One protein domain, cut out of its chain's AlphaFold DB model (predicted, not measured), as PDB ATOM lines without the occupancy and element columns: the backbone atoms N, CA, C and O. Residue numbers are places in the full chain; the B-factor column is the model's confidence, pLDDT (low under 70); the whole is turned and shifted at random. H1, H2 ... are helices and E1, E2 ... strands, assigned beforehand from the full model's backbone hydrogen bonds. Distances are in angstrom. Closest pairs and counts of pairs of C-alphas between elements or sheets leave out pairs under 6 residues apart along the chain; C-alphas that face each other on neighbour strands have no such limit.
ATOM      1  N   LEU A 434       4.983 -41.876 106.269       93.50
ATOM      2  CA  LEU A 434       5.121 -40.810 107.254       93.50
ATOM      3  C   LEU A 434       5.139 -39.446 106.563       93.50
ATOM      4  O   LEU A 434       6.012 -39.166 105.742       93.50
ATOM      5  N   ASP A 435       4.193 -38.583 106.920       93.06
ATOM      6  CA  ASP A 435       4.196 -37.175 106.521       93.06
ATOM      7  C   ASP A 435       4.730 -36.331 107.682       93.06
ATOM      8  O   ASP A 435       4.031 -36.099 108.671       93.06
ATOM      9  N   LEU A 436       5.981 -35.874 107.564       92.06
ATOM     10  CA  LEU A 436       6.650 -35.131 108.635       92.06
ATOM     11  C   LEU A 436       5.976 -33.784 108.928       92.06
ATOM     12  O   LEU A 436       6.061 -33.295 110.050       92.06
ATOM     13  N   GLY A 437       5.274 -33.201 107.952       91.12
ATOM     14  CA  GLY A 437       4.511 -31.973 108.163       91.12
ATOM     15  C   GLY A 437       3.254 -32.206 108.992       91.12
ATOM     16  O   GLY A 437       2.963 -31.442 109.907       91.12
ATOM     17  N   LYS A 438       2.523 -33.292 108.713       91.00
ATOM     18  CA  LYS A 438       1.356 -33.666 109.527       91.00
ATOM     19  C   LYS A 438       1.750 -34.076 110.942       91.00
ATOM     20  O   LYS A 438       1.043 -33.715 111.877       91.00
ATOM     21  N   LEU A 439       2.880 -34.769 111.103       93.38
ATOM     22  CA  LEU A 439       3.439 -35.065 112.423       93.38
ATOM     23  C   LEU A 439       3.793 -33.777 113.184       93.38
ATOM     24  O   LEU A 439       3.387 -33.624 114.330       93.38
ATOM     25  N   ALA A 440       4.492 -32.829 112.548       92.25
ATOM     26  CA  ALA A 440       4.827 -31.549 113.177       92.25
ATOM     27  C   ALA A 440       3.573 -30.763 113.603       92.25
ATOM     28  O   ALA A 440       3.536 -30.208 114.698       92.25
ATOM     29  N   ASN A 441       2.522 -30.766 112.779       91.00
ATOM     30  CA  ASN A 441       1.246 -30.141 113.127       91.00
ATOM     31  C   ASN A 441       0.592 -30.806 114.345       91.00
ATOM     32  O   ASN A 441       0.210 -30.098 115.270       91.00
ATOM     33  N   ALA A 442       0.525 -32.142 114.381       90.69
ATOM     34  CA  ALA A 442      -0.027 -32.875 115.521       90.69
ATOM     35  C   ALA A 442       0.773 -32.623 116.815       90.69
ATOM     36  O   ALA A 442       0.194 -32.471 117.886       90.69
ATOM     37  N   LEU A 443       2.104 -32.522 116.721       93.50
ATOM     38  CA  LEU A 443       2.969 -32.182 117.856       93.50
ATOM     39  C   LEU A 443       2.737 -30.750 118.356       93.50
ATOM     40  O   LEU A 443       2.709 -30.525 119.564       93.50
ATOM     41  N   ASN A 444       2.547 -29.787 117.450       92.06
ATOM     42  CA  ASN A 444       2.215 -28.409 117.813       92.06
ATOM     43  C   ASN A 444       0.830 -28.305 118.462       92.06
ATOM     44  O   ASN A 444       0.681 -27.590 119.449       92.06
ATOM     45  N   GLU A 445      -0.159 -29.032 117.941       90.12
ATOM     46  CA  GLU A 445      -1.505 -29.112 118.519       90.12
ATOM     47  C   GLU A 445      -1.479 -29.717 119.930       90.12
ATOM     48  O   GLU A 445      -2.151 -29.219 120.827       90.12
ATOM     49  N   ALA A 446      -0.617 -30.713 120.160       88.88
ATOM     50  CA  ALA A 446      -0.361 -31.284 121.482       88.88
ATOM     51  C   ALA A 446       0.464 -30.375 122.423       88.88
ATOM     52  O   ALA A 446       0.675 -30.736 123.578       88.88
ATOM     53  N   GLY A 447       0.966 -29.227 121.954       92.44
ATOM     54  CA  GLY A 447       1.781 -28.298 122.749       92.44
ATOM     55  C   GLY A 447       3.286 -28.601 122.803       92.44
ATOM     56  O   GLY A 447       4.011 -27.943 123.549       92.44
ATOM     57  N   TYR A 448       3.795 -29.544 122.003       93.00
ATOM     58  CA  TYR A 448       5.204 -29.962 121.990       93.00
ATOM     59  C   TYR A 448       5.990 -29.318 120.837       93.00
ATOM     60  O   TYR A 448       6.508 -29.997 119.944       93.00
ATOM     61  N   SER A 449       6.109 -27.987 120.861       92.12
ATOM     62  CA  SER A 449       6.724 -27.214 119.770       92.12
ATOM     63  C   SER A 449       8.202 -27.539 119.512       92.12
ATOM     64  O   SER A 449       8.641 -27.473 118.365       92.12
ATOM     65  N   ASP A 450       8.971 -27.945 120.529       92.50
ATOM     66  CA  ASP A 450      10.378 -28.342 120.345       92.50
ATOM     67  C   ASP A 450      10.500 -29.610 119.479       92.50
ATOM     68  O   ASP A 450      11.308 -29.669 118.547       92.50
ATOM     69  N   CYS A 451       9.651 -30.609 119.738       91.88
ATOM     70  CA  CYS A 451       9.608 -31.852 118.969       91.88
ATOM     71  C   CYS A 451       9.017 -31.617 117.567       91.88
ATOM     72  O   CYS A 451       9.514 -32.157 116.574       91.88
ATOM     73  N   ALA A 452       8.018 -30.734 117.451       92.69
ATOM     74  CA  ALA A 452       7.508 -30.293 116.154       92.69
ATOM     75  C   ALA A 452       8.618 -29.652 115.304       92.69
ATOM     76  O   ALA A 452       8.786 -29.993 114.129       92.69
ATOM     77  N   GLN A 453       9.444 -28.790 115.908       93.12
ATOM     78  CA  GLN A 453      10.565 -28.157 115.218       93.12
ATOM     79  C   GLN A 453      11.626 -29.174 114.778       93.12
ATOM     80  O   GLN A 453      12.208 -29.017 113.701       93.12
ATOM     81  N   GLN A 454      11.865 -30.224 115.567       92.81
ATOM     82  CA  GLN A 454      12.736 -31.338 115.188       92.81
ATOM     83  C   GLN A 454      12.210 -32.065 113.940       92.81
ATOM     84  O   GLN A 454      12.972 -32.253 112.989       92.81
ATOM     85  N   ALA A 455      10.918 -32.411 113.896       92.19
ATOM     86  CA  ALA A 455      10.295 -33.038 112.726       92.19
ATOM     87  C   ALA A 455      10.387 -32.146 111.470       92.19
ATOM     88  O   ALA A 455      10.728 -32.621 110.381       92.19
ATOM     89  N   GLU A 456      10.168 -30.836 111.614       92.38
ATOM     90  CA  GLU A 456      10.349 -29.872 110.522       92.38
ATOM     91  C   GLU A 456      11.798 -29.781 110.029       92.38
ATOM     92  O   GLU A 456      12.033 -29.628 108.827       92.38
ATOM     93  N   ASN A 457      12.777 -29.846 110.934       92.12
ATOM     94  CA  ASN A 457      14.192 -29.805 110.573       92.12
ATOM     95  C   ASN A 457      14.579 -31.046 109.764       92.12
ATOM     96  O   ASN A 457      15.148 -30.901 108.682       92.12
ATOM     97  N   ILE A 458      14.163 -32.236 110.211       91.31
ATOM     98  CA  ILE A 458      14.350 -33.488 109.460       91.31
ATOM     99  C   ILE A 458      13.698 -33.373 108.076       91.31
ATOM    100  O   ILE A 458      14.304 -33.731 107.065       91.31
ATOM    101  N   SER A 459      12.488 -32.808 108.003       91.50
ATOM    102  CA  SER A 459      11.790 -32.575 106.735       91.50
ATOM    103  C   SER A 459      12.593 -31.675 105.784       91.50
ATOM    104  O   SER A 459      12.781 -32.018 104.614       91.50
ATOM    105  N   LYS A 460      13.137 -30.553 106.274       90.56
ATOM    106  CA  LYS A 460      13.975 -29.634 105.478       90.56
ATOM    107  C   LYS A 460      15.244 -30.318 104.971       90.56
ATOM    108  O   LYS A 460      15.596 -30.157 103.802       90.56
ATOM    109  N   GLU A 461      15.919 -31.092 105.815       90.69
ATOM    110  CA  GLU A 461      17.124 -31.830 105.427       90.69
ATOM    111  C   GLU A 461      16.825 -32.890 104.354       90.69
ATOM    112  O   GLU A 461      17.518 -32.943 103.334       90.69
ATOM    113  N   CYS A 462      15.736 -33.649 104.507       89.25
ATOM    114  CA  CYS A 462      15.280 -34.624 103.512       89.25
ATOM    115  C   CYS A 462      14.988 -33.972 102.146       89.25
ATOM    116  O   CYS A 462      15.381 -34.481 101.089       89.25
ATOM    117  N   LEU A 463      14.322 -32.811 102.149       88.12
ATOM    118  CA  LEU A 463      14.022 -32.058 100.927       88.12
ATOM    119  C   LEU A 463      15.284 -31.484 100.266       88.12
ATOM    120  O   LEU A 463      15.361 -31.454  99.033       88.12
ATOM    121  N   ASN A 464      16.284 -31.075 101.054       87.31
ATOM    122  CA  ASN A 464      17.572 -30.609 100.536       87.31
ATOM    123  C   ASN A 464      18.311 -31.726  99.789       87.31
ATOM    124  O   ASN A 464      18.812 -31.495  98.687       87.31
ATOM    125  N   VAL A 465      18.316 -32.947 100.336       85.00
ATOM    126  CA  VAL A 465      18.921 -34.128  99.688       85.00
ATOM    127  C   VAL A 465      18.210 -34.496  98.389       85.00
ATOM    128  O   VAL A 465      18.858 -34.870  97.411       85.00
ATOM    129  N   SER A 466      16.889 -34.318  98.337       78.75
ATOM    130  CA  SER A 466      16.110 -34.559  97.116       78.75
ATOM    131  C   SER A 466      16.529 -33.636  95.959       78.75
ATOM    132  O   SER A 466      16.271 -33.947  94.794       78.75
ATOM    133  N   GLY A 467      17.184 -32.498  96.235       71.94
ATOM    134  CA  GLY A 467      17.862 -31.680  95.223       71.94
ATOM    135  C   GLY A 467      16.953 -31.200  94.086       71.94
ATOM    136  O   GLY A 467      17.381 -31.111  92.937       71.94
ATOM    137  N   GLY A 468      15.672 -30.959  94.378       72.25
ATOM    138  CA  GLY A 468      14.674 -30.554  93.385       72.25
ATOM    139  C   GLY A 468      13.986 -31.700  92.631       72.25
ATOM    140  O   GLY A 468      12.957 -31.436  92.006       72.25
ATOM    141  N   ARG A 469      14.452 -32.952  92.747       78.69
ATOM    142  CA  ARG A 469      13.778 -34.140  92.183       78.69
ATOM    143  C   ARG A 469      12.386 -34.341  92.795       78.69
ATOM    144  O   ARG A 469      12.045 -33.717  93.805       78.69
ATOM    145  N   ALA A 470      11.559 -35.153  92.135       78.31
ATOM    146  CA  ALA A 470      10.238 -35.523  92.647       78.31
ATOM    147  C   ALA A 470      10.363 -36.433  93.880       78.31
ATOM    148  O   ALA A 470       9.651 -36.232  94.865       78.31
ATOM    149  N   ASP A 471      11.318 -37.364  93.833       87.50
ATOM    150  CA  ASP A 471      11.652 -38.297  94.899       87.50
ATOM    151  C   ASP A 471      13.161 -38.639  94.953       87.50
ATOM    152  O   ASP A 471      13.926 -38.384  94.015       87.50
ATOM    153  N   SER A 472      13.611 -39.174  96.094       89.50
ATOM    154  CA  SER A 472      14.980 -39.671  96.328       89.50
ATOM    155  C   SER A 472      14.994 -40.872  97.275       89.50
ATOM    156  O   SER A 472      14.185 -40.929  98.196       89.50
ATOM    157  N   ILE A 473      15.933 -41.810  97.110       89.31
ATOM    158  CA  ILE A 473      16.180 -42.853  98.124       89.31
ATOM    159  C   ILE A 473      16.688 -42.171  99.395       89.31
ATOM    160  O   ILE A 473      17.562 -41.309  99.310       89.31
ATOM    161  N   MET A 474      16.143 -42.549 100.550       89.00
ATOM    162  CA  MET A 474      16.543 -42.001 101.842       89.00
ATOM    163  C   MET A 474      17.953 -42.476 102.231       89.00
ATOM    164  O   MET A 474      18.183 -43.686 102.317       89.00
ATOM    165  N   PRO A 475      18.902 -41.558 102.490       86.44
ATOM    166  CA  PRO A 475      20.194 -41.916 103.064       86.44
ATOM    167  C   PRO A 475      20.073 -42.516 104.471       86.44
ATOM    168  O   PRO A 475      19.216 -42.123 105.258       86.44
ATOM    169  N   GLN A 476      20.982 -43.431 104.805       82.00
ATOM    170  CA  GLN A 476      21.007 -44.122 106.103       82.00
ATOM    171  C   GLN A 476      21.231 -43.174 107.294       82.00
ATOM    172  O   GLN A 476      20.714 -43.420 108.374       82.00
ATOM    173  N   GLU A 477      21.930 -42.055 107.090       83.56
ATOM    174  CA  GLU A 477      22.184 -41.031 108.119       83.56
ATOM    175  C   GLU A 477      20.908 -40.404 108.712       83.56
ATOM    176  O   GLU A 477      20.936 -39.917 109.838       83.56
ATOM    177  N   PHE A 478      19.768 -40.463 108.010       87.44
ATOM    178  CA  PHE A 478      18.490 -39.970 108.536       87.44
ATOM    179  C   PHE A 478      17.812 -40.930 109.514       87.44
ATOM    180  O   PHE A 478      16.938 -40.497 110.268       87.44
ATOM    181  N   LEU A 479      18.196 -42.212 109.531       84.44
ATOM    182  CA  LEU A 479      17.595 -43.193 110.436       84.44
ATOM    183  C   LEU A 479      17.865 -42.849 111.898       84.44
ATOM    184  O   LEU A 479      16.957 -42.956 112.715       84.44
ATOM    185  N   ASP A 480      19.066 -42.371 112.225       86.12
ATOM    186  CA  ASP A 480      19.411 -41.979 113.594       86.12
ATOM    187  C   ASP A 480      18.532 -40.814 114.078       86.12
ATOM    188  O   ASP A 480      17.991 -40.851 115.186       86.12
ATOM    189  N   SER A 481      18.313 -39.815 113.219       89.88
ATOM    190  CA  SER A 481      17.427 -38.681 113.505       89.88
ATOM    191  C   SER A 481      15.965 -39.109 113.670       89.88
ATOM    192  O   SER A 481      15.287 -38.623 114.578       89.88
ATOM    193  N   LEU A 482      15.479 -40.036 112.836       90.75
ATOM    194  CA  LEU A 482      14.123 -40.588 112.940       90.75
ATOM    195  C   LEU A 482      13.940 -41.435 114.201       90.75
ATOM    196  O   LEU A 482      12.916 -41.319 114.867       90.75
ATOM    197  N   ASN A 483      14.934 -42.244 114.562       90.19
ATOM    198  CA  ASN A 483      14.903 -43.061 115.772       90.19
ATOM    199  C   ASN A 483      14.926 -42.189 117.035       90.19
ATOM    200  O   ASN A 483      14.223 -42.486 117.998       90.19
ATOM    201  N   CYS A 484      15.678 -41.084 117.028       91.75
ATOM    202  CA  CYS A 484      15.643 -40.095 118.106       91.75
ATOM    203  C   CYS A 484      14.244 -39.464 118.241       91.75
ATOM    204  O   CYS A 484      13.663 -39.469 119.326       91.75
ATOM    205  N   LEU A 485      13.660 -39.018 117.122       92.94
ATOM    206  CA  LEU A 485      12.299 -38.474 117.092       92.94
ATOM    207  C   LEU A 485      11.262 -39.495 117.590       92.94
ATOM    208  O   LEU A 485      10.363 -39.139 118.344       92.94
ATOM    209  N   GLN A 486      11.401 -40.769 117.215       93.75
ATOM    210  CA  GLN A 486      10.527 -41.857 117.663       93.75
ATOM    211  C   GLN A 486      10.581 -42.062 119.182       93.75
ATOM    212  O   GLN A 486       9.538 -42.276 119.800       93.75
ATOM    213  N   GLN A 487      11.768 -41.981 119.789       93.00
ATOM    214  CA  GLN A 487      11.929 -42.122 121.239       93.00
ATOM    215  C   GLN A 487      11.275 -40.968 122.000       93.00
ATOM    216  O   GLN A 487      10.619 -41.199 123.017       93.00
ATOM    217  N   ASP A 488      11.440 -39.737 121.521       92.94
ATOM    218  CA  ASP A 488      10.825 -38.567 122.149       92.94
ATOM    219  C   ASP A 488       9.307 -38.565 121.965       92.94
ATOM    220  O   ASP A 488       8.574 -38.361 122.932       92.94
ATOM    221  N   LEU A 489       8.829 -38.931 120.773       93.25
ATOM    222  CA  LEU A 489       7.410 -39.145 120.505       93.25
ATOM    223  C   LEU A 489       6.807 -40.220 121.422       93.25
ATOM    224  O   LEU A 489       5.694 -40.052 121.907       93.25
ATOM    225  N   GLY A 490       7.547 -41.296 121.712       91.69
ATOM    226  CA  GLY A 490       7.133 -42.322 122.671       91.69
ATOM    227  C   GLY A 490       6.873 -41.757 124.070       91.69
ATOM    228  O   GLY A 490       5.809 -42.000 124.632       91.69
ATOM    229  N   LYS A 491       7.792 -40.933 124.592       93.06
ATOM    230  CA  LYS A 491       7.628 -40.279 125.904       93.06
ATOM    231  C   LYS A 491       6.427 -39.332 125.924       93.06
ATOM    232  O   LYS A 491       5.690 -39.322 126.903       93.06
ATOM    233  N   ILE A 492       6.235 -38.563 124.849       92.81
ATOM    234  CA  ILE A 492       5.107 -37.633 124.694       92.81
ATOM    235  C   ILE A 492       3.778 -38.394 124.707       92.81
ATOM    236  O   ILE A 492       2.859 -38.023 125.430       92.81
ATOM    237  N   VAL A 493       3.685 -39.482 123.940       89.81
ATOM    238  CA  VAL A 493       2.495 -40.345 123.906       89.81
ATOM    239  C   VAL A 493       2.187 -40.904 125.298       89.81
ATOM    240  O   VAL A 493       1.034 -40.857 125.724       89.81
ATOM    241  N   ASP A 494       3.195 -41.393 126.024       88.25
ATOM    242  CA  ASP A 494       3.014 -41.949 127.371       88.25
ATOM    243  C   ASP A 494       2.563 -40.882 128.388       88.25
ATOM    244  O   ASP A 494       1.694 -41.145 129.228       88.25
ATOM    245  N   GLU A 495       3.113 -39.667 128.299       90.25
ATOM    246  CA  GLU A 495       2.725 -38.516 129.122       90.25
ATOM    247  C   GLU A 495       1.278 -38.087 128.843       90.25
ATOM    248  O   GLU A 495       0.468 -38.025 129.772       90.25
ATOM    249  N   LEU A 496       0.928 -37.865 127.572       86.81
ATOM    250  CA  LEU A 496      -0.418 -37.477 127.146       86.81
ATOM    251  C   LEU A 496      -1.457 -38.523 127.547       86.81
ATOM    252  O   LEU A 496      -2.489 -38.179 128.121       86.81
ATOM    253  N   ARG A 497      -1.169 -39.809 127.307       84.56
ATOM    254  CA  ARG A 497      -2.039 -40.917 127.721       84.56
ATOM    255  C   ARG A 497      -2.258 -40.913 129.232       84.56
ATOM    256  O   ARG A 497      -3.389 -41.082 129.683       84.56
ATOM    257  N   SER A 498      -1.200 -40.714 130.014       83.81
ATOM    258  CA  SER A 498      -1.299 -40.672 131.477       83.81
ATOM    259  C   SER A 498      -2.124 -39.475 131.956       83.81
ATOM    260  O   SER A 498      -2.996 -39.645 132.806       83.81
ATOM    261  N   SER A 499      -1.906 -38.288 131.382       84.00
ATOM    262  CA  SER A 499      -2.659 -37.072 131.713       84.00
ATOM    263  C   SER A 499      -4.148 -37.222 131.397       84.00
ATOM    264  O   SER A 499      -4.991 -36.981 132.261       84.00
ATOM    265  N   LEU A 500      -4.476 -37.709 130.195       78.12
ATOM    266  CA  LEU A 500      -5.855 -37.947 129.761       78.12
ATOM    267  C   LEU A 500      -6.579 -38.951 130.665       78.12
ATOM    268  O   LEU A 500      -7.754 -38.769 130.987       78.12
ATOM    269  N   ARG A 501      -5.884 -40.005 131.109       74.88
ATOM    270  CA  ARG A 501      -6.450 -40.975 132.056       74.88
ATOM    271  C   ARG A 501      -6.747 -40.336 133.407       74.88
ATOM    272  O   ARG A 501      -7.831 -40.564 133.923       74.88
ATOM    273  N   VAL A 502      -5.853 -39.505 133.946       79.12
ATOM    274  CA  VAL A 502      -6.079 -38.800 135.224       79.12
ATOM    275  C   VAL A 502      -7.270 -37.840 135.138       79.12
ATOM    276  O   VAL A 502      -8.086 -37.789 136.056       79.12
ATOM    277  N   GLU A 503      -7.416 -37.106 134.033       74.06
ATOM    278  CA  GLU A 503      -8.556 -36.198 133.826       74.06
ATOM    279  C   GLU A 503      -9.901 -36.938 133.773       74.06
ATOM    280  O   GLU A 503     -10.929 -36.402 134.194       74.06
ATOM    281  N   THR A 504      -9.897 -38.188 133.304       69.75
ATOM    282  CA  THR A 504     -11.109 -38.985 133.064       69.75
ATOM    283  C   THR A 504     -11.367 -40.081 134.109       69.75
ATOM    284  O   THR A 504     -12.458 -40.658 134.137       69.75
ATOM    285  N   GLU A 505     -10.430 -40.309 135.039       66.12
ATOM    286  CA  GLU A 505     -10.439 -41.376 136.060       66.12
ATOM    287  C   GLU A 505     -11.673 -41.341 136.978       66.12
ATOM    288  O   GLU A 505     -12.105 -42.364 137.502       66.12
ATOM    289  N   SER A 506     -12.289 -40.170 137.153       60.19
ATOM    290  CA  SER A 506     -13.494 -40.019 137.982       60.19
ATOM    291  C   SER A 506     -14.798 -40.478 137.312       60.19
ATOM    292  O   SER A 506     -15.818 -40.582 137.995       60.19
ATOM    293  N   PHE A 507     -14.774 -40.786 136.010       59.66
ATOM    294  CA  PHE A 507     -15.968 -41.116 135.219       59.66
ATOM    295  C   PHE A 507     -15.854 -42.450 134.465       59.66
ATOM    296  O   PHE A 507     -16.870 -43.063 134.132       59.66
ATOM    297  N   ILE A 508     -14.635 -42.929 134.198       62.25
ATOM    298  CA  ILE A 508     -14.399 -44.134 133.396       62.25
ATOM    299  C   ILE A 508     -13.905 -45.278 134.298       62.25
ATOM    300  O   ILE A 508     -12.744 -45.329 134.680       62.25
ATOM    301  N   GLU A 509     -14.789 -46.233 134.610       59.09
ATOM    302  CA  GLU A 509     -14.480 -47.407 135.457       59.09
ATOM    303  C   GLU A 509     -13.519 -48.430 134.806       59.09
ATOM    304  O   GLU A 509     -13.040 -49.346 135.472       59.09
ATOM    305  N   VAL A 510     -13.233 -48.291 133.506       62.75
ATOM    306  CA  VAL A 510     -12.419 -49.222 132.704       62.75
ATOM    307  C   VAL A 510     -11.159 -48.498 132.212       62.75
ATOM    308  O   VAL A 510     -11.282 -47.391 131.692       62.75
ATOM    309  N   PRO A 511      -9.954 -49.092 132.304       60.62
ATOM    310  CA  PRO A 511      -8.704 -48.444 131.906       60.62
ATOM    311  C   PRO A 511      -8.528 -48.424 130.377       60.62
ATOM    312  O   PRO A 511      -7.655 -49.093 129.825       60.62
ATOM    313  N   MET A 512      -9.361 -47.652 129.684       69.06
ATOM    314  CA  MET A 512      -9.269 -47.383 128.250       69.06
ATOM    315  C   MET A 512      -9.011 -45.896 128.006       69.06
ATOM    316  O   MET A 512      -9.407 -45.056 128.811       69.06
ATOM    317  N   ASP A 513      -8.355 -45.568 126.894       71.81
ATOM    318  CA  ASP A 513      -8.128 -44.170 126.526       71.81
ATOM    319  C   ASP A 513      -9.477 -43.496 126.185       71.81
ATOM    320  O   ASP A 513     -10.343 -44.145 125.578       71.81
ATOM    321  N   PRO A 514      -9.704 -42.233 126.599       74.19
ATOM    322  CA  PRO A 514     -11.000 -41.582 126.444       74.19
ATOM    323  C   PRO A 514     -11.285 -41.285 124.963       74.19
ATOM    324  O   PRO A 514     -10.553 -40.501 124.357       74.19
ATOM    325  N   PRO A 515     -12.344 -41.869 124.367       77.75
ATOM    326  CA  PRO A 515     -12.627 -41.711 122.943       77.75
ATOM    327  C   PRO A 515     -12.915 -40.246 122.598       77.75
ATOM    328  O   PRO A 515     -13.477 -39.515 123.416       77.75
ATOM    329  N   ILE A 516     -12.599 -39.832 121.365       80.88
ATOM    330  CA  ILE A 516     -12.778 -38.463 120.831       80.88
ATOM    331  C   ILE A 516     -11.747 -37.462 121.368       80.88
ATOM    332  O   ILE A 516     -11.143 -36.737 120.581       80.88
ATOM    333  N   MET A 517     -11.504 -37.447 122.681       77.62
ATOM    334  CA  MET A 517     -10.482 -36.591 123.305       77.62
ATOM    335  C   MET A 517      -9.051 -37.055 122.982       77.62
ATOM    336  O   MET A 517      -8.103 -36.281 123.070       77.62
ATOM    337  N   SER A 518      -8.891 -38.315 122.570       76.81
ATOM    338  CA  SER A 518      -7.624 -38.944 122.196       76.81
ATOM    339  C   SER A 518      -7.200 -38.738 120.737       76.81
ATOM    340  O   SER A 518      -6.213 -39.337 120.327       76.81
ATOM    341  N   SER A 519      -7.889 -37.929 119.925       77.88
ATOM    342  CA  SER A 519      -7.611 -37.833 118.476       77.88
ATOM    343  C   SER A 519      -6.158 -37.436 118.155       77.88
ATOM    344  O   SER A 519      -5.506 -38.057 117.307       77.88
ATOM    345  N   VAL A 520      -5.618 -36.445 118.873       83.88
ATOM    346  CA  VAL A 520      -4.215 -36.019 118.756       83.88
ATOM    347  C   VAL A 520      -3.282 -37.125 119.250       83.88
ATOM    348  O   VAL A 520      -2.317 -37.456 118.564       83.88
ATOM    349  N   LEU A 521      -3.603 -37.765 120.381       85.25
ATOM    350  CA  LEU A 521      -2.846 -38.902 120.916       85.25
ATOM    351  C   LEU A 521      -2.758 -40.045 119.891       85.25
ATOM    352  O   LEU A 521      -1.657 -40.456 119.539       85.25
ATOM    353  N   HIS A 522      -3.884 -40.513 119.353       83.62
ATOM    354  CA  HIS A 522      -3.924 -41.584 118.356       83.62
ATOM    355  C   HIS A 522      -3.229 -41.193 117.050       83.62
ATOM    356  O   HIS A 522      -2.612 -42.038 116.401       83.62
ATOM    357  N   SER A 523      -3.287 -39.915 116.661       86.62
ATOM    358  CA  SER A 523      -2.527 -39.407 115.515       86.62
ATOM    359  C   SER A 523      -1.021 -39.511 115.759       86.62
ATOM    360  O   SER A 523      -0.290 -39.984 114.891       86.62
ATOM    361  N   LEU A 524      -0.548 -39.121 116.946       90.88
ATOM    362  CA  LEU A 524       0.855 -39.252 117.343       90.88
ATOM    363  C   LEU A 524       1.288 -40.722 117.443       90.88
ATOM    364  O   LEU A 524       2.376 -41.061 116.983       90.88
ATOM    365  N   GLU A 525       0.437 -41.609 117.961       88.75
ATOM    366  CA  GLU A 525       0.690 -43.055 117.971       88.75
ATOM    367  C   GLU A 525       0.798 -43.632 116.567       88.75
ATOM    368  O   GLU A 525       1.750 -44.353 116.274       88.75
ATOM    369  N   HIS A 526      -0.121 -43.259 115.674       89.81
ATOM    370  CA  HIS A 526      -0.053 -43.655 114.277       89.81
ATOM    371  C   HIS A 526       1.281 -43.233 113.655       89.81
ATOM    372  O   HIS A 526       1.965 -44.063 113.062       89.81
ATOM    373  N   TRP A 527       1.697 -41.975 113.830       92.88
ATOM    374  CA  TRP A 527       2.975 -41.512 113.293       92.88
ATOM    375  C   TRP A 527       4.178 -42.210 113.922       92.88
ATOM    376  O   TRP A 527       5.138 -42.508 113.212       92.88
ATOM    377  N   ARG A 528       4.130 -42.515 115.223       92.31
ATOM    378  CA  ARG A 528       5.158 -43.312 115.902       92.31
ATOM    379  C   ARG A 528       5.288 -44.689 115.260       92.31
ATOM    380  O   ARG A 528       6.403 -45.109 114.956       92.31
ATOM    381  N   ASP A 529       4.169 -45.363 115.023       90.06
ATOM    382  CA  ASP A 529       4.142 -46.694 114.420       90.06
ATOM    383  C   ASP A 529       4.624 -46.657 112.962       90.06
ATOM    384  O   ASP A 529       5.370 -47.536 112.531       90.06
ATOM    385  N   GLU A 530       4.275 -45.613 112.207       93.00
ATOM    386  CA  GLU A 530       4.797 -45.405 110.853       93.00
ATOM    387  C   GLU A 530       6.313 -45.165 110.848       93.00
ATOM    388  O   GLU A 530       7.005 -45.728 109.999       93.00
ATOM    389  N   ILE A 531       6.865 -44.417 111.816       93.38
ATOM    390  CA  ILE A 531       8.325 -44.281 111.963       93.38
ATOM    391  C   ILE A 531       8.962 -45.651 112.230       93.38
ATOM    392  O   ILE A 531       9.938 -45.998 111.568       93.38
ATOM    393  N   ILE A 532       8.393 -46.456 113.135       91.75
ATOM    394  CA  ILE A 532       8.903 -47.803 113.445       91.75
ATOM    395  C   ILE A 532       8.926 -48.676 112.184       91.75
ATOM    396  O   ILE A 532       9.945 -49.297 111.890       91.75
ATOM    397  N   LYS A 533       7.839 -48.699 111.404       91.19
ATOM    398  CA  LYS A 533       7.762 -49.496 110.168       91.19
ATOM    399  C   LYS A 533       8.730 -49.007 109.087       91.19
ATOM    400  O   LYS A 533       9.282 -49.820 108.347       91.19
ATOM    401  N   ILE A 534       8.938 -47.696 108.975       91.06
ATOM    402  CA  ILE A 534       9.881 -47.107 108.015       91.06
ATOM    403  C   ILE A 534      11.330 -47.434 108.396       91.06
ATOM    404  O   ILE A 534      12.129 -47.750 107.510       91.06
ATOM    405  N   SER A 535      11.649 -47.385 109.691       88.56
ATOM    406  CA  SER A 535      12.981 -47.670 110.232       88.56
ATOM    407  C   SER A 535      13.288 -49.165 110.379       88.56
ATOM    408  O   SER A 535      14.457 -49.524 110.475       88.56
ATOM    409  N   SER A 536      12.279 -50.040 110.415       85.75
ATOM    410  CA  SER A 536      12.460 -51.486 110.607       85.75
ATOM    411  C   SER A 536      13.001 -52.169 109.354       85.75
ATOM    412  O   SER A 536      12.410 -52.045 108.283       85.75
ATOM    413  N   ASP A 537      14.064 -52.961 109.490       80.69
ATOM    414  CA  ASP A 537      14.594 -53.805 108.410       80.69
ATOM    415  C   ASP A 537      13.668 -54.982 108.045       80.69
ATOM    416  O   ASP A 537      13.780 -55.518 106.943       80.69
ATOM    417  N   ASP A 538      12.723 -55.349 108.919       77.81
ATOM    418  CA  ASP A 538      11.799 -56.472 108.705       77.81
ATOM    419  C   ASP A 538      10.732 -56.161 107.647       77.81
ATOM    420  O   ASP A 538      10.196 -57.064 107.004       77.81
ATOM    421  N   VAL A 539      10.419 -54.878 107.441       75.88
ATOM    422  CA  VAL A 539       9.484 -54.460 106.393       75.88
ATOM    423  C   VAL A 539      10.232 -54.395 105.059       75.88
ATOM    424  O   VAL A 539      11.145 -53.576 104.920       75.88
ATOM    425  N   PRO A 540       9.858 -55.188 104.043       77.44
ATOM    426  CA  PRO A 540      10.548 -55.171 102.764       77.44
ATOM    427  C   PRO A 540      10.254 -53.889 101.979       77.44
ATOM    428  O   PRO A 540       9.137 -53.372 101.968       77.44
ATOM    429  N   GLY A 541      11.257 -53.391 101.260       85.31
ATOM    430  CA  GLY A 541      11.108 -52.252 100.356       85.31
ATOM    431  C   GLY A 541      12.189 -51.193 100.516       85.31
ATOM    432  O   GLY A 541      13.052 -51.258 101.388       85.31
ATOM    433  N   LEU A 542      12.138 -50.204  99.630       89.88
ATOM    434  CA  LEU A 542      13.026 -49.051  99.617       89.88
ATOM    435  C   LEU A 542      12.360 -47.889 100.341       89.88
ATOM    436  O   LEU A 542      11.208 -47.559 100.053       89.88
ATOM    437  N   THR A 543      13.103 -47.228 101.222       91.00
ATOM    438  CA  THR A 543      12.637 -45.989 101.841       91.00
ATOM    439  C   THR A 543      12.898 -44.812 100.907       91.00
ATOM    440  O   THR A 543      14.037 -44.534 100.523       91.00
ATOM    441  N   ILE A 544      11.824 -44.132 100.522       91.62
ATOM    442  CA  ILE A 544      11.810 -43.053  99.538       91.62
ATOM    443  C   ILE A 544      11.321 -41.773 100.207       91.62
ATOM    444  O   ILE A 544      10.286 -41.762 100.873       91.62
ATOM    445  N   ILE A 545      12.056 -40.692  99.971       91.94
ATOM    446  CA  ILE A 545      11.678 -39.316 100.276       91.94
ATOM    447  C   ILE A 545      10.919 -38.770  99.069       91.94
ATOM    448  O   ILE A 545      11.405 -38.853  97.944       91.94
ATOM    449  N   SER A 546       9.752 -38.187  99.299       90.50
ATOM    450  CA  SER A 546       8.944 -37.515  98.280       90.50
ATOM    451  C   SER A 546       8.426 -36.176  98.798       90.50
ATOM    452  O   SER A 546       8.435 -35.914 100.003       90.50
ATOM    453  N   LYS A 547       7.989 -35.306  97.887       86.69
ATOM    454  CA  LYS A 547       7.400 -34.007  98.240       86.69
ATOM    455  C   LYS A 547       5.913 -34.159  98.564       86.69
ATOM    456  O   LYS A 547       5.127 -34.549  97.703       86.69
ATOM    457  N   GLY A 548       5.540 -33.822  99.792       79.75
ATOM    458  CA  GLY A 548       4.170 -33.554 100.216       79.75
ATOM    459  C   GLY A 548       3.859 -32.060 100.172       79.75
ATOM    460  O   GLY A 548       4.760 -31.221 100.151       79.75
ATOM    461  N   TYR A 549       2.571 -31.735 100.155       71.56
ATOM    462  CA  TYR A 549       2.084 -30.363 100.254       71.56
ATOM    463  C   TYR A 549       1.159 -30.276 101.462       71.56
ATOM    464  O   TYR A 549       0.176 -31.018 101.541       71.56
ATOM    465  N   SER A 550       1.485 -29.394 102.402       60.62
ATOM    466  CA  SER A 550       0.628 -29.079 103.542       60.62
ATOM    467  C   SER A 550      -0.238 -27.847 103.260       60.62
ATOM    468  O   SER A 550      -0.066 -27.139 102.259       60.62
ATOM    469  N   PHE A 551      -1.203 -27.594 104.148       47.19
ATOM    470  CA  PHE A 551      -2.014 -26.377 104.118       47.19
ATOM    471  C   PHE A 551      -1.107 -25.134 104.095       47.19
ATOM    472  O   PHE A 551      -0.177 -25.024 104.890       47.19
ATOM    473  N   GLY A 552      -1.358 -24.210 103.161       52.94
ATOM    474  CA  GLY A 552      -0.533 -23.009 102.973       52.94
ATOM    475  C   GLY A 552       0.612 -23.140 101.958       52.94
ATOM    476  O   GLY A 552       1.490 -22.280 101.935       52.94
ATOM    477  N   ASN A 553       0.608 -24.169 101.095       55.78
ATOM    478  CA  ASN A 553       1.596 -24.372 100.018       55.78
ATOM    479  C   ASN A 553       3.042 -24.629 100.495       55.78
ATOM    480  O   ASN A 553       3.979 -24.570  99.691       55.78
ATOM    481  N   GLN A 554       3.252 -24.939 101.778       72.31
ATOM    482  CA  GLN A 554       4.560 -25.381 102.252       72.31
ATOM    483  C   GLN A 554       4.832 -26.817 101.789       72.31
ATOM    484  O   GLN A 554       3.983 -27.704 101.885       72.31
ATOM    485  N   VAL A 555       6.035 -27.033 101.257       83.00
ATOM    486  CA  VAL A 555       6.494 -28.354 100.822       83.00
ATOM    487  C   VAL A 555       7.041 -29.096 102.034       83.00
ATOM    488  O   VAL A 555       7.937 -28.593 102.712       83.00
ATOM    489  N   THR A 556       6.523 -30.293 102.287       88.50
ATOM    490  CA  THR A 556       6.933 -31.166 103.395       88.50
ATOM    491  C   THR A 556       7.566 -32.443 102.848       88.50
ATOM    492  O   THR A 556       7.293 -32.852 101.719       88.50
ATOM    493  N   ALA A 557       8.453 -33.073 103.614       91.38
ATOM    494  CA  ALA A 557       8.977 -34.385 103.263       91.38
ATOM    495  C   ALA A 557       7.982 -35.479 103.666       91.38
ATOM    496  O   ALA A 557       7.544 -35.555 104.816       91.38
ATOM    497  N   VAL A 558       7.670 -36.351 102.712       92.94
ATOM    498  CA  VAL A 558       6.905 -37.577 102.933       92.94
ATOM    499  C   VAL A 558       7.842 -38.756 102.738       92.94
ATOM    500  O   VAL A 558       8.359 -38.968 101.636       92.94
ATOM    501  N   LEU A 559       8.046 -39.519 103.805       93.31
ATOM    502  CA  LEU A 559       8.819 -40.751 103.794       93.31
ATOM    503  C   LEU A 559       7.868 -41.916 103.542       93.31
ATOM    504  O   LEU A 559       6.812 -42.009 104.160       93.31
ATOM    505  N   SER A 560       8.216 -42.803 102.620       92.25
ATOM    506  CA  SER A 560       7.421 -44.003 102.351       92.25
ATOM    507  C   SER A 560       8.321 -45.196 102.112       92.25
ATOM    508  O   SER A 560       9.359 -45.053 101.463       92.25
ATOM    509  N   LYS A 561       7.929 -46.364 102.615       90.94
ATOM    510  CA  LYS A 561       8.659 -47.607 102.377       90.94
ATOM    511  C   LYS A 561       7.928 -48.420 101.320       90.94
ATOM    512  O   LYS A 561       6.871 -48.975 101.590       90.94
ATOM    513  N   LYS A 562       8.469 -48.432 100.099       89.50
ATOM    514  CA  LYS A 562       7.798 -48.991  98.920       89.50
ATOM    515  C   LYS A 562       8.539 -50.177  98.335       89.50
ATOM    516  O   LYS A 562       9.752 -50.140  98.130       89.50
ATOM    517  N   THR A 563       7.797 -51.213  97.978       89.00
ATOM    518  CA  THR A 563       8.327 -52.339  97.205       89.00
ATOM    519  C   THR A 563       8.405 -51.985  95.722       89.00
ATOM    520  O   THR A 563       7.470 -51.401  95.175       89.00
TER     521      THR A 563
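This is residues 434 to 563 of the 832 residues of the protein "Exonuclease domain-containing protein" of Firmicutes bacterium (UniProt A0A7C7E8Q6). Two helical hairpins, H1 with H2 and H3 with H4, form an up-and-down bundle of four helices, each running against the one before it, and a small antiparallel sheet, E1 E2 E3, packs on H2 and the last residues of H4. Long H3 and the link at residues 505 to 518 make much of the length. The printed part has 130 residues, ordered H1 H2 E1 H3 H4 E2 E3, of mixed class. It is compact, with a radius of gyration of the C-alphas of 16.1 A and spans of 53 by 36 by 21 A.

Find C-alpha 436 at (6.650, -35.131, 108.635); from there H1 runs 14.2 A to residue 445. H2 is residues 449 to 466, 25.6 A, and E1 residues 471 to 473, 7.2 A. H3, residues 477 to 504, covers 41.7 A and ends at (-11.109, -38.985, 133.064). Then come H4, 519 to 535, 24.3 A; E2, 542 to 549, 21.7 A; and E3, 555 to 562, 20.8 A, ending at (7.798, -48.991, 98.920).

Look first at C-alphas 440 and 452, 4.2 A apart, the closest of H1 and H2, which touch at a shallow tilt of 12 degrees. H2 touches H3 with residues 451 to 458 alone, closest at C-alphas 455 and 485, 7.3 A. H3 and H4 touch, closest at C-alphas 486 and 528, 5.8 A. H4 touches H1 with residues 520 to 527 alone, closest at C-alphas 442 and 520, 6.2 A. H1 and H3 are apart, as are H2 and H4. H2 and H4 are on the same face of the sheet, at heights of 9.3 and 9.6 A; H1 only grazes it with residues 436 to 438. Antiparallel pairs within hydrogen-bond range are N 472 and O 545, 2.9 A, for E1 and E2, and N 546 and O 558, 2.8 A, for E2 and E3. Every O i to N i+4 pair is within range in H1, H2 and H4, and 23 of 24 in H3.

The C-alphas of Gly 467 and Glu 509 are the two farthest apart, 54.0 A. The printed part has no cut; the link from H3 to H4 is long. Look for pLDDT under 70 at residues 504 to 512 and 550 to 553.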